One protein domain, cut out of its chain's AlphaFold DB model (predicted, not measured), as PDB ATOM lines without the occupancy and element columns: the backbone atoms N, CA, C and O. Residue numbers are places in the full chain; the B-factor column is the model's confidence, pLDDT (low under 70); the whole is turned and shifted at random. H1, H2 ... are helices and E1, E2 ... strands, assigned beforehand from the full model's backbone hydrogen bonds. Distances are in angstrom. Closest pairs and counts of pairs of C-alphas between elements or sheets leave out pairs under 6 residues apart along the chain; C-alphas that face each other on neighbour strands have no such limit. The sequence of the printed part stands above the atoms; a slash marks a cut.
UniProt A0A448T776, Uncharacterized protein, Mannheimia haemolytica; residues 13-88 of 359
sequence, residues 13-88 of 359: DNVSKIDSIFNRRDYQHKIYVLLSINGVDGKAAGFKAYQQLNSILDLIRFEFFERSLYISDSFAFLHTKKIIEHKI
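Overview. This is residues 13 to 88 of the 359 residues of an uncharacterized protein of Mannheimia haemolytica (UniProt A0A448T776). A small two-stranded antiparallel hairpin, E1 and E2, lies between two helices: the long H2 packs on it with residues 42 to 50 and runs on beyond, and the short H1 is loosely placed on the other side. Residues 23 to 29 stick out. The 76 printed residues run H1, H2, E1, E2, class mixed, helices and strands; the whole is only just compact, close to loose, with radius of gyration of the C-alphas 13.5 A and spans 39 by 32 by 21 A.

Arrangement. Look at E1, residues 74 to 79, and E2, residues 82 to 87, a hairpin: N 77 and O 84 are 3.0 A apart, within hydrogen-bond range. The closest C-alphas of H2, residues 42 to 64, and E1 are Gly 42 and Phe 77, 6.4 A. For H1, residues 13 to 22, and E2 they are Ile 18 and Ile 83, 7.9 A. H1 and H2 are apart. Every O i to N i+4 pair is within range in H1, 18 of 19 in H2.

Along the chain. Find C-alpha 13 at (208.378, 112.788, 130.974), where H1 begins; H2 runs 31.6 A from C-alpha 42 at (227.496, 117.970, 135.361). E2 ends at C-alpha 87, (225.790, 126.919, 141.007).

Size, cuts and confidence. The C-alphas farthest apart, Glu 66 and Thr 80, are 40.6 A apart. The printed part has no cut; the H1 to H2 link, 19 residues, is long. Look for pLDDT under 70 at residues 13 to 30 and 64 to 68.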
ATOM      1  N   ASP A  13     208.455 113.047 129.532       55.72
ATOM      2  CA  ASP A  13     208.378 112.788 130.974       55.72
ATOM      3  C   ASP A  13     209.462 113.509 131.802       55.72
ATOM      4  O   ASP A  13     209.235 113.904 132.948       55.72
ATOM      5  N   ASN A  14     210.665 113.678 131.241       59.00
ATOM      6  CA  ASN A  14     211.756 114.398 131.898       59.00
ATOM      7  C   ASN A  14     211.536 115.912 131.824       59.00
ATOM      8  O   ASN A  14     211.834 116.603 132.795       59.00
ATOM      9  N   VAL A  15     210.983 116.412 130.714       57.25
ATOM     10  CA  VAL A  15     210.629 117.830 130.541       57.25
ATOM     11  C   VAL A  15     209.508 118.215 131.508       57.25
ATOM     12  O   VAL A  15     209.666 119.158 132.274       57.25
ATOM     13  N   SER A  16     208.452 117.404 131.603       59.09
ATOM     14  CA  SER A  16     207.330 117.650 132.519       59.09
ATOM     15  C   SER A  16     207.741 117.598 134.005       59.09
ATOM     16  O   SER A  16     207.286 118.402 134.822       59.09
ATOM     17  N   LYS A  17     208.691 116.723 134.376       62.56
ATOM     18  CA  LYS A  17     209.297 116.721 135.725       62.56
ATOM     19  C   LYS A  17     210.137 117.967 135.998       62.56
ATOM     20  O   LYS A  17     210.065 118.497 137.105       62.56
ATOM     21  N   ILE A  18     210.911 118.437 135.021       61.62
ATOM     22  CA  ILE A  18     211.683 119.684 135.123       61.62
ATOM     23  C   ILE A  18     210.726 120.871 135.303       61.62
ATOM     24  O   ILE A  18     210.880 121.628 136.263       61.62
ATOM     25  N   ASP A  19     209.671 120.961 134.492       59.59
ATOM     26  CA  ASP A  19     208.650 122.009 134.594       59.59
ATOM     27  C   ASP A  19     207.957 122.006 135.963       59.59
ATOM     28  O   ASP A  19     207.740 123.060 136.557       59.59
ATOM     29  N   SER A  20     207.669 120.831 136.533       61.72
ATOM     30  CA  SER A  20     207.053 120.725 137.867       61.72
ATOM     31  C   SER A  20     207.948 121.228 139.014       61.72
ATOM     32  O   SER A  20     207.445 121.709 140.031       61.72
ATOM     33  N   ILE A  21     209.274 121.146 138.861       60.66
ATOM     34  CA  ILE A  21     210.243 121.630 139.857       60.66
ATOM     35  C   ILE A  21     210.387 123.150 139.772       60.66
ATOM     36  O   ILE A  21     210.493 123.814 140.805       60.66
ATOM     37  N   PHE A  22     210.352 123.697 138.557       56.88
ATOM     38  CA  PHE A  22     210.568 125.118 138.306       56.88
ATOM     39  C   PHE A  22     209.285 125.965 138.309       56.88
ATOM     40  O   PHE A  22     209.375 127.169 138.505       56.88
ATOM     41  N   ASN A  23     208.095 125.355 138.249       54.06
ATOM     42  CA  ASN A  23     206.798 126.021 138.463       54.06
ATOM     43  C   ASN A  23     206.447 126.281 139.947       54.06
ATOM     44  O   ASN A  23     205.299 126.582 140.287       54.06
ATOM     45  N   ARG A  24     207.417 126.187 140.869       56.44
ATOM     46  CA  ARG A  24     207.241 126.641 142.261       56.44
ATOM     47  C   ARG A  24     207.091 128.172 142.299       56.44
ATOM     48  O   ARG A  24     207.684 128.875 141.487       56.44
ATOM     49  N   ARG A  25     206.306 128.693 143.257       48.03
ATOM     50  CA  ARG A  25     205.906 130.120 143.366       48.03
ATOM     51  C   ARG A  25     207.065 131.134 143.297       48.03
ATOM     52  O   ARG A  25     206.826 132.268 142.907       48.03
ATOM     53  N   ASP A  26     208.299 130.725 143.589       53.56
ATOM     54  CA  ASP A  26     209.496 131.580 143.598       53.56
ATOM     55  C   ASP A  26     210.049 131.950 142.199       53.56
ATOM     56  O   ASP A  26     211.036 132.683 142.095       53.56
ATOM     57  N   TYR A  27     209.445 131.460 141.108       54.84
ATOM     58  CA  TYR A  27     210.041 131.510 139.762       54.84
ATOM     59  C   TYR A  27     209.161 132.114 138.648       54.84
ATOM     60  O   TYR A  27     209.544 132.067 137.481       54.84
ATOM     61  N   GLN A  28     208.034 132.757 138.979       54.72
ATOM     62  CA  GLN A  28     207.031 133.263 138.015       54.72
ATOM     63  C   GLN A  28     207.531 134.288 136.965       54.72
ATOM     64  O   GLN A  28     206.802 134.607 136.028       54.72
ATOM     65  N   HIS A  29     208.766 134.788 137.081       62.12
ATOM     66  CA  HIS A  29     209.379 135.738 136.139       62.12
ATOM     67  C   HIS A  29     210.673 135.226 135.484       62.12
ATOM     68  O   HIS A  29     211.444 136.026 134.951       62.12
ATOM     69  N   LYS A  30     210.959 133.918 135.538       68.69
ATOM     70  CA  LYS A  30     212.163 133.340 134.918       68.69
ATOM     71  C   LYS A  30     211.814 132.553 133.659       68.69
ATOM     72  O   LYS A  30     210.851 131.797 133.637       68.69
ATOM     73  N   ILE A  31     212.627 132.733 132.619       75.69
ATOM     74  CA  ILE A  31     212.579 131.938 131.389       75.69
ATOM     75  C   ILE A  31     213.638 130.846 131.508       75.69
ATOM     76  O   ILE A  31     214.772 131.118 131.908       75.69
ATOM     77  N   TYR A  32     213.268 129.622 131.150       77.25
ATOM     78  CA  TYR A  32     214.158 128.470 131.184       77.25
ATOM     79  C   TYR A  32     214.590 128.083 129.778       77.25
ATOM     80  O   TYR A  32     213.817 128.178 128.828       77.25
ATOM     81  N   VAL A  33     215.837 127.629 129.663       81.38
ATOM     82  CA  VAL A  33     216.394 127.112 128.414       81.38
ATOM     83  C   VAL A  33     216.927 125.713 128.673       81.38
ATOM     84  O   VAL A  33     217.753 125.503 129.563       81.38
ATOM     85  N   LEU A  34     216.441 124.756 127.890       84.06
ATOM     86  CA  LEU A  34     216.889 123.372 127.912       84.06
ATOM     87  C   LEU A  34     218.016 123.208 126.887       84.06
ATOM     88  O   LEU A  34     217.826 123.491 125.706       84.06
ATOM     89  N   LEU A  35     219.187 122.750 127.329       83.62
ATOM     90  CA  LEU A  35     220.349 122.528 126.464       83.62
ATOM     91  C   LEU A  35     220.883 121.106 126.655       83.62
ATOM     92  O   LEU A  35     221.028 120.637 127.784       83.62
ATOM     93  N   SER A  36     221.215 120.438 125.549       85.19
ATOM     94  CA  SER A  36     221.892 119.136 125.555       85.19
ATOM     95  C   SER A  36     223.382 119.334 125.291       85.19
ATOM     96  O   SER A  36     223.766 119.782 124.211       85.19
ATOM     97  N   ILE A  37     224.230 119.053 126.289       84.75
ATOM     98  CA  ILE A  37     225.667 119.351 126.235       84.75
ATOM     99  C   ILE A  37     226.514 118.211 126.781       84.75
ATOM    100  O   ILE A  37     226.279 117.688 127.867       84.75
ATOM    101  N   ASN A  38     227.593 117.914 126.056       82.69
ATOM    102  CA  ASN A  38     228.604 116.947 126.460       82.69
ATOM    103  C   ASN A  38     229.639 117.575 127.417       82.69
ATOM    104  O   ASN A  38     230.402 118.482 127.050       82.69
ATOM    105  N   GLY A  39     229.715 117.051 128.640       78.88
ATOM    106  CA  GLY A  39     230.695 117.417 129.666       78.88
ATOM    107  C   GLY A  39     231.324 116.187 130.320       78.88
ATOM    108  O   GLY A  39     230.786 115.089 130.219       78.88
ATOM    109  N   VAL A  40     232.475 116.373 130.973       81.62
ATOM    110  CA  VAL A  40     233.122 115.313 131.774       81.62
ATOM    111  C   VAL A  40     232.282 114.998 133.017       81.62
ATOM    112  O   VAL A  40     232.156 113.845 133.409       81.62
ATOM    113  N   ASP A  41     231.667 116.028 133.597       83.06
ATOM    114  CA  ASP A  41     230.697 115.946 134.681       83.06
ATOM    115  C   ASP A  41     229.584 116.999 134.489       83.06
ATOM    116  O   ASP A  41     229.604 117.801 133.545       83.06
ATOM    117  N   GLY A  42     228.603 117.011 135.400       82.62
ATOM    118  CA  GLY A  42     227.496 117.970 135.361       82.62
ATOM    119  C   GLY A  42     227.937 119.432 135.493       82.62
ATOM    120  O   GLY A  42     227.325 120.309 134.890       82.62
ATOM    121  N   LYS A  43     229.036 119.712 136.210       83.38
ATOM    122  CA  LYS A  43     229.565 121.077 136.378       83.38
ATOM    123  C   LYS A  43     230.186 121.598 135.089       83.38
ATOM    124  O   LYS A  43     229.894 122.717 134.674       83.38
ATOM    125  N   ALA A  44     231.010 120.782 134.437       81.00
ATOM    126  CA  ALA A  44     231.618 121.091 133.153       81.00
ATOM    127  C   ALA A  44     230.553 121.256 132.062       81.00
ATOM    128  O   ALA A  44     230.662 122.167 131.241       81.00
ATOM    129  N   ALA A  45     229.512 120.413 132.065       84.69
ATOM    130  CA  ALA A  45     228.370 120.559 131.164       84.69
ATOM    131  C   ALA A  45     227.616 121.877 131.416       84.69
ATOM    132  O   ALA A  45     227.376 122.625 130.471       84.69
ATOM    133  N   GLY A  46     227.329 122.212 132.679       86.38
ATOM    134  CA  GLY A  46     226.677 123.470 133.054       86.38
ATOM    135  C   GLY A  46     227.472 124.718 132.668       86.38
ATOM    136  O   GLY A  46     226.910 125.667 132.130       86.38
ATOM    137  N   PHE A  47     228.796 124.711 132.856       83.19
ATOM    138  CA  PHE A  47     229.651 125.826 132.434       83.19
ATOM    139  C   PHE A  47     229.646 126.014 130.910       83.19
ATOM    140  O   PHE A  47     229.516 127.139 130.428       83.19
ATOM    141  N   LYS A  48     229.721 124.922 130.139       83.69
ATOM    142  CA  LYS A  48     229.597 124.973 128.673       83.69
ATOM    143  C   LYS A  48     228.215 125.468 128.229       83.69
ATOM    144  O   LYS A  48     228.143 126.252 127.287       83.69
ATOM    145  N   ALA A  49     227.148 125.065 128.924       87.44
ATOM    146  CA  ALA A  49     225.783 125.544 128.677       87.44
ATOM    147  C   ALA A  49     225.675 127.046 128.852       87.44
ATOM    148  O   ALA A  49     225.188 127.748 127.970       87.44
ATOM    149  N   TYR A  50     226.218 127.540 129.958       86.81
ATOM    150  CA  TYR A  50     226.276 128.960 130.238       86.81
ATOM    151  C   TYR A  50     227.051 129.726 129.160       86.81
ATOM    152  O   TYR A  50     226.597 130.777 128.717       86.81
ATOM    153  N   GLN A  51     228.192 129.208 128.690       81.75
ATOM    154  CA  GLN A  51     228.956 129.843 127.609       81.75
ATOM    155  C   GLN A  51     228.171 129.905 126.293       81.75
ATOM    156  O   GLN A  51     228.073 130.981 125.710       81.75
ATOM    157  N   GLN A  52     227.576 128.790 125.855       85.00
ATOM    158  CA  GLN A  52     226.774 128.752 124.626       85.00
ATOM    159  C   GLN A  52     225.565 129.688 124.700       85.00
ATOM    160  O   GLN A  52     225.295 130.419 123.749       85.00
ATOM    161  N   LEU A  53     224.869 129.709 125.841       86.94
ATOM    162  CA  LEU A  53     223.718 130.581 126.038       86.94
ATOM    163  C   LEU A  53     224.113 132.060 126.001       86.94
ATOM    164  O   LEU A  53     223.410 132.848 125.378       86.94
ATOM    165  N   ASN A  54     225.247 132.441 126.603       83.00
ATOM    166  CA  ASN A  54     225.747 133.816 126.495       83.00
ATOM    167  C   ASN A  54     226.024 134.205 125.042       83.00
ATOM    168  O   ASN A  54     225.579 135.266 124.629       83.00
ATOM    169  N   SER A  55     226.665 133.344 124.244       79.94
ATOM    170  CA  SER A  55     226.921 133.647 122.827       79.94
ATOM    171  C   SER A  55     225.634 133.870 122.025       79.94
ATOM    172  O   SER A  55     225.590 134.743 121.163       79.94
ATOM    173  N   ILE A  56     224.571 133.114 122.321       82.88
ATOM    174  CA  ILE A  56     223.255 133.316 121.699       82.88
ATOM    175  C   ILE A  56     222.627 134.630 122.180       82.88
ATOM    176  O   ILE A  56     222.106 135.397 121.372       82.88
ATOM    177  N   LEU A  57     222.690 134.919 123.483       81.75
ATOM    178  CA  LEU A  57     222.166 136.170 124.030       81.75
ATOM    179  C   LEU A  57     222.912 137.395 123.506       81.75
ATOM    180  O   LEU A  57     222.281 138.432 123.335       81.75
ATOM    181  N   ASP A  58     224.209 137.296 123.231       77.94
ATOM    182  CA  ASP A  58     224.986 138.388 122.642       77.94
ATOM    183  C   ASP A  58     224.458 138.748 121.243       77.94
ATOM    184  O   ASP A  58     224.277 139.929 120.947       77.94
ATOM    185  N   LEU A  59     224.102 137.751 120.421       77.62
ATOM    186  CA  LEU A  59     223.451 137.969 119.119       77.62
ATOM    187  C   LEU A  59     222.060 138.589 119.270       77.62
ATOM    188  O   LEU A  59     221.701 139.517 118.552       77.62
ATOM    189  N   ILE A  60     221.275 138.089 120.221       79.38
ATOM    190  CA  ILE A  60     219.924 138.593 120.479       79.38
ATOM    191  C   ILE A  60     219.968 140.048 120.976       79.38
ATOM    192  O   ILE A  60     219.145 140.867 120.575       79.38
ATOM    193  N   ARG A  61     220.939 140.388 121.829       77.62
ATOM    194  CA  ARG A  61     221.143 141.748 122.347       77.62
ATOM    195  C   ARG A  61     221.576 142.734 121.275       77.62
ATOM    196  O   ARG A  61     221.243 143.903 121.403       77.62
ATOM    197  N   PHE A  62     222.310 142.275 120.263       74.81
ATOM    198  CA  PHE A  62     222.774 143.135 119.180       74.81
ATOM    199  C   PHE A  62     221.607 143.795 118.431       74.81
ATOM    200  O   PHE A  62     221.697 144.979 118.129       74.81
ATOM    201  N   GLU A  63     220.506 143.068 118.206       70.88
ATOM    202  CA  GLU A  63     219.354 143.587 117.449       70.88
ATOM    203  C   GLU A  63     218.120 143.942 118.292       70.88
ATOM    204  O   GLU A  63     217.363 144.834 117.923       70.88
ATOM    205  N   PHE A  64     217.860 143.249 119.408       67.56
ATOM    206  CA  PHE A  64     216.491 143.204 119.946       67.56
ATOM    207  C   PHE A  64     216.294 143.742 121.368       67.56
ATOM    208  O   PHE A  64     215.145 143.888 121.786       67.56
ATOM    209  N   PHE A  65     217.346 144.024 122.147       65.69
ATOM    210  CA  PHE A  65     217.172 144.331 123.575       65.69
ATOM    211  C   PHE A  65     217.934 145.562 124.066       65.69
ATOM    212  O   PHE A  65     219.150 145.541 124.209       65.69
ATOM    213  N   GLU A  66     217.179 146.572 124.507       62.47
ATOM    214  CA  GLU A  66     217.686 147.669 125.348       62.47
ATOM    215  C   GLU A  66     217.826 147.263 126.832       62.47
ATOM    216  O   GLU A  66     218.520 147.920 127.607       62.47
ATOM    217  N   ARG A  67     217.171 146.168 127.260       66.75
ATOM    218  CA  ARG A  67     217.207 145.670 128.648       66.75
ATOM    219  C   ARG A  67     218.189 144.513 128.811       66.75
ATOM    220  O   ARG A  67     218.217 143.580 128.012       66.75
ATOM    221  N   SER A  68     218.953 144.524 129.903       66.12
ATOM    222  CA  SER A  68     219.912 143.466 130.221       66.12
ATOM    223  C   SER A  68     219.210 142.159 130.617       66.12
ATOM    224  O   SER A  68     218.667 142.016 131.709       66.12
ATOM    225  N   LEU A  69     219.250 141.160 129.731       74.25
ATOM    226  CA  LEU A  69     218.861 139.784 130.064       74.25
ATOM    227  C   LEU A  69     219.924 139.152 130.968       74.25
ATOM    228  O   LEU A  69     221.088 139.088 130.578       74.25
ATOM    229  N   TYR A  70     219.557 138.677 132.155       74.69
ATOM    230  CA  TYR A  70     220.495 138.034 133.079       74.69
ATOM    231  C   TYR A  70     220.315 136.515 133.077       74.69
ATOM    232  O   TYR A  70     219.214 136.017 133.312       74.69
ATOM    233  N   ILE A  71     221.402 135.776 132.847       82.00
ATOM    234  CA  ILE A  71     221.427 134.323 133.039       82.00
ATOM    235  C   ILE A  71     221.745 134.049 134.508       82.00
ATOM    236  O   ILE A  71     222.756 134.530 135.019       82.00
ATOM    237  N   SER A  72     220.908 133.249 135.172       81.88
ATOM    238  CA  SER A  72     221.178 132.803 136.540       81.88
ATOM    239  C   SER A  72     222.505 132.044 136.618       81.88
ATOM    240  O   SER A  72     222.824 131.229 135.757       81.88
ATOM    241  N   ASP A  73     223.234 132.229 137.712       81.00
ATOM    242  CA  ASP A  73     224.403 131.415 138.065       81.00
ATOM    243  C   ASP A  73     224.046 129.969 138.456       81.00
ATOM    244  O   ASP A  73     224.931 129.166 138.729       81.00
ATOM    245  N   SER A  74     222.761 129.634 138.513       84.56
ATOM    246  CA  SER A  74     222.231 128.370 139.007       84.56
ATOM    247  C   SER A  74     221.633 127.602 137.835       84.56
ATOM    248  O   SER A  74     220.898 128.168 137.026       84.56
ATOM    249  N   PHE A  75     221.959 126.320 137.735       86.56
ATOM    250  CA  PHE A  75     221.453 125.429 136.698       86.56
ATOM    251  C   PHE A  75     221.103 124.079 137.309       86.56
ATOM    252  O   PHE A  75     221.611 123.701 138.365       86.56
ATOM    253  N   ALA A  76     220.251 123.332 136.618       85.56
ATOM    254  CA  ALA A  76     219.963 121.959 136.974       85.56
ATOM    255  C   ALA A  76     220.383 121.020 135.853       85.56
ATOM    256  O   ALA A  76     220.299 121.355 134.672       85.56
ATOM    257  N   PHE A  77     220.836 119.834 136.236       84.88
ATOM    258  CA  PHE A  77     221.144 118.765 135.300       84.88
ATOM    259  C   PHE A  77     220.588 117.439 135.809       84.88
ATOM    260  O   PHE A  77     220.424 117.223 137.014       84.88
ATOM    261  N   LEU A  78     220.285 116.544 134.873       81.44
ATOM    262  CA  LEU A  78     219.809 115.205 135.180       81.44
ATOM    263  C   LEU A  78     221.011 114.275 135.373       81.44
ATOM    264  O   LEU A  78     221.798 114.066 134.453       81.44
ATOM    265  N   HIS A  79     221.133 113.682 136.555       79.12
ATOM    266  CA  HIS A  79     222.117 112.647 136.847       79.12
ATOM    267  C   HIS A  79     221.399 111.414 137.377       79.12
ATOM    268  O   HIS A  79     220.678 111.505 138.366       79.12
ATOM    269  N   THR A  80     221.550 110.272 136.698       73.88
ATOM    270  CA  THR A  80     220.997 108.974 137.142       73.88
ATOM    271  C   THR A  80     219.523 109.040 137.593       73.88
ATOM    272  O   THR A  80     219.126 108.425 138.579       73.88
ATOM    273  N   LYS A  81     218.685 109.774 136.835       72.81
ATOM    274  CA  LYS A  81     217.244 110.034 137.085       72.81
ATOM    275  C   LYS A  81     216.913 110.981 138.251       72.81
ATOM    276  O   LYS A  81     215.736 111.155 138.562       72.81
ATOM    277  N   LYS A  82     217.905 111.613 138.877       76.81
ATOM    278  CA  LYS A  82     217.718 112.698 139.850       76.81
ATOM    279  C   LYS A  82     218.105 114.034 139.229       76.81
ATOM    280  O   LYS A  82     219.091 114.128 138.503       76.81
ATOM    281  N   ILE A  83     217.323 115.064 139.527       78.06
ATOM    282  CA  ILE A  83     217.637 116.437 139.139       78.06
ATOM    283  C   ILE A  83     218.511 117.025 140.241       78.06
ATOM    284  O   ILE A  83     218.126 117.024 141.409       78.06
ATOM    285  N   ILE A  84     219.706 117.467 139.864       81.44
ATOM    286  CA  ILE A  84     220.667 118.092 140.767       81.44
ATOM    287  C   ILE A  84     220.761 119.560 140.380       81.44
ATOM    288  O   ILE A  84     221.087 119.877 139.236       81.44
ATOM    289  N   GLU A  85     220.492 120.441 141.336       82.06
ATOM    290  CA  GLU A  85     220.750 121.870 141.202       82.06
ATOM    291  C   GLU A  85     222.194 122.170 141.606       82.06
ATOM    292  O   GLU A  85     222.711 121.647 142.597       82.06
ATOM    293  N   HIS A  86     222.866 123.006 140.824       83.31
ATOM    294  CA  HIS A  86     224.224 123.432 141.106       83.31
ATOM    295  C   HIS A  86     224.422 124.891 140.695       83.31
ATOM    296  O   HIS A  86     223.818 125.379 139.744       83.31
ATOM    297  N   LYS A  87     225.328 125.582 141.392       82.56
ATOM    298  CA  LYS A  87     225.790 126.919 141.007       82.56
ATOM    299  C   LYS A  87     227.077 126.868 140.203       82.56
ATOM    300  O   LYS A  87     227.986 126.096 140.515       82.56
ATOM    301  N   ILE A  88     227.177 127.692 139.174       79.38
ATOM    302  CA  ILE A  88     228.409 127.913 138.438       79.38
ATOM    303  C   ILE A  88     229.301 128.796 139.301       79.38
ATOM    304  O   ILE A  88     229.023 129.969 139.540       79.38
TER     305      ILE A  88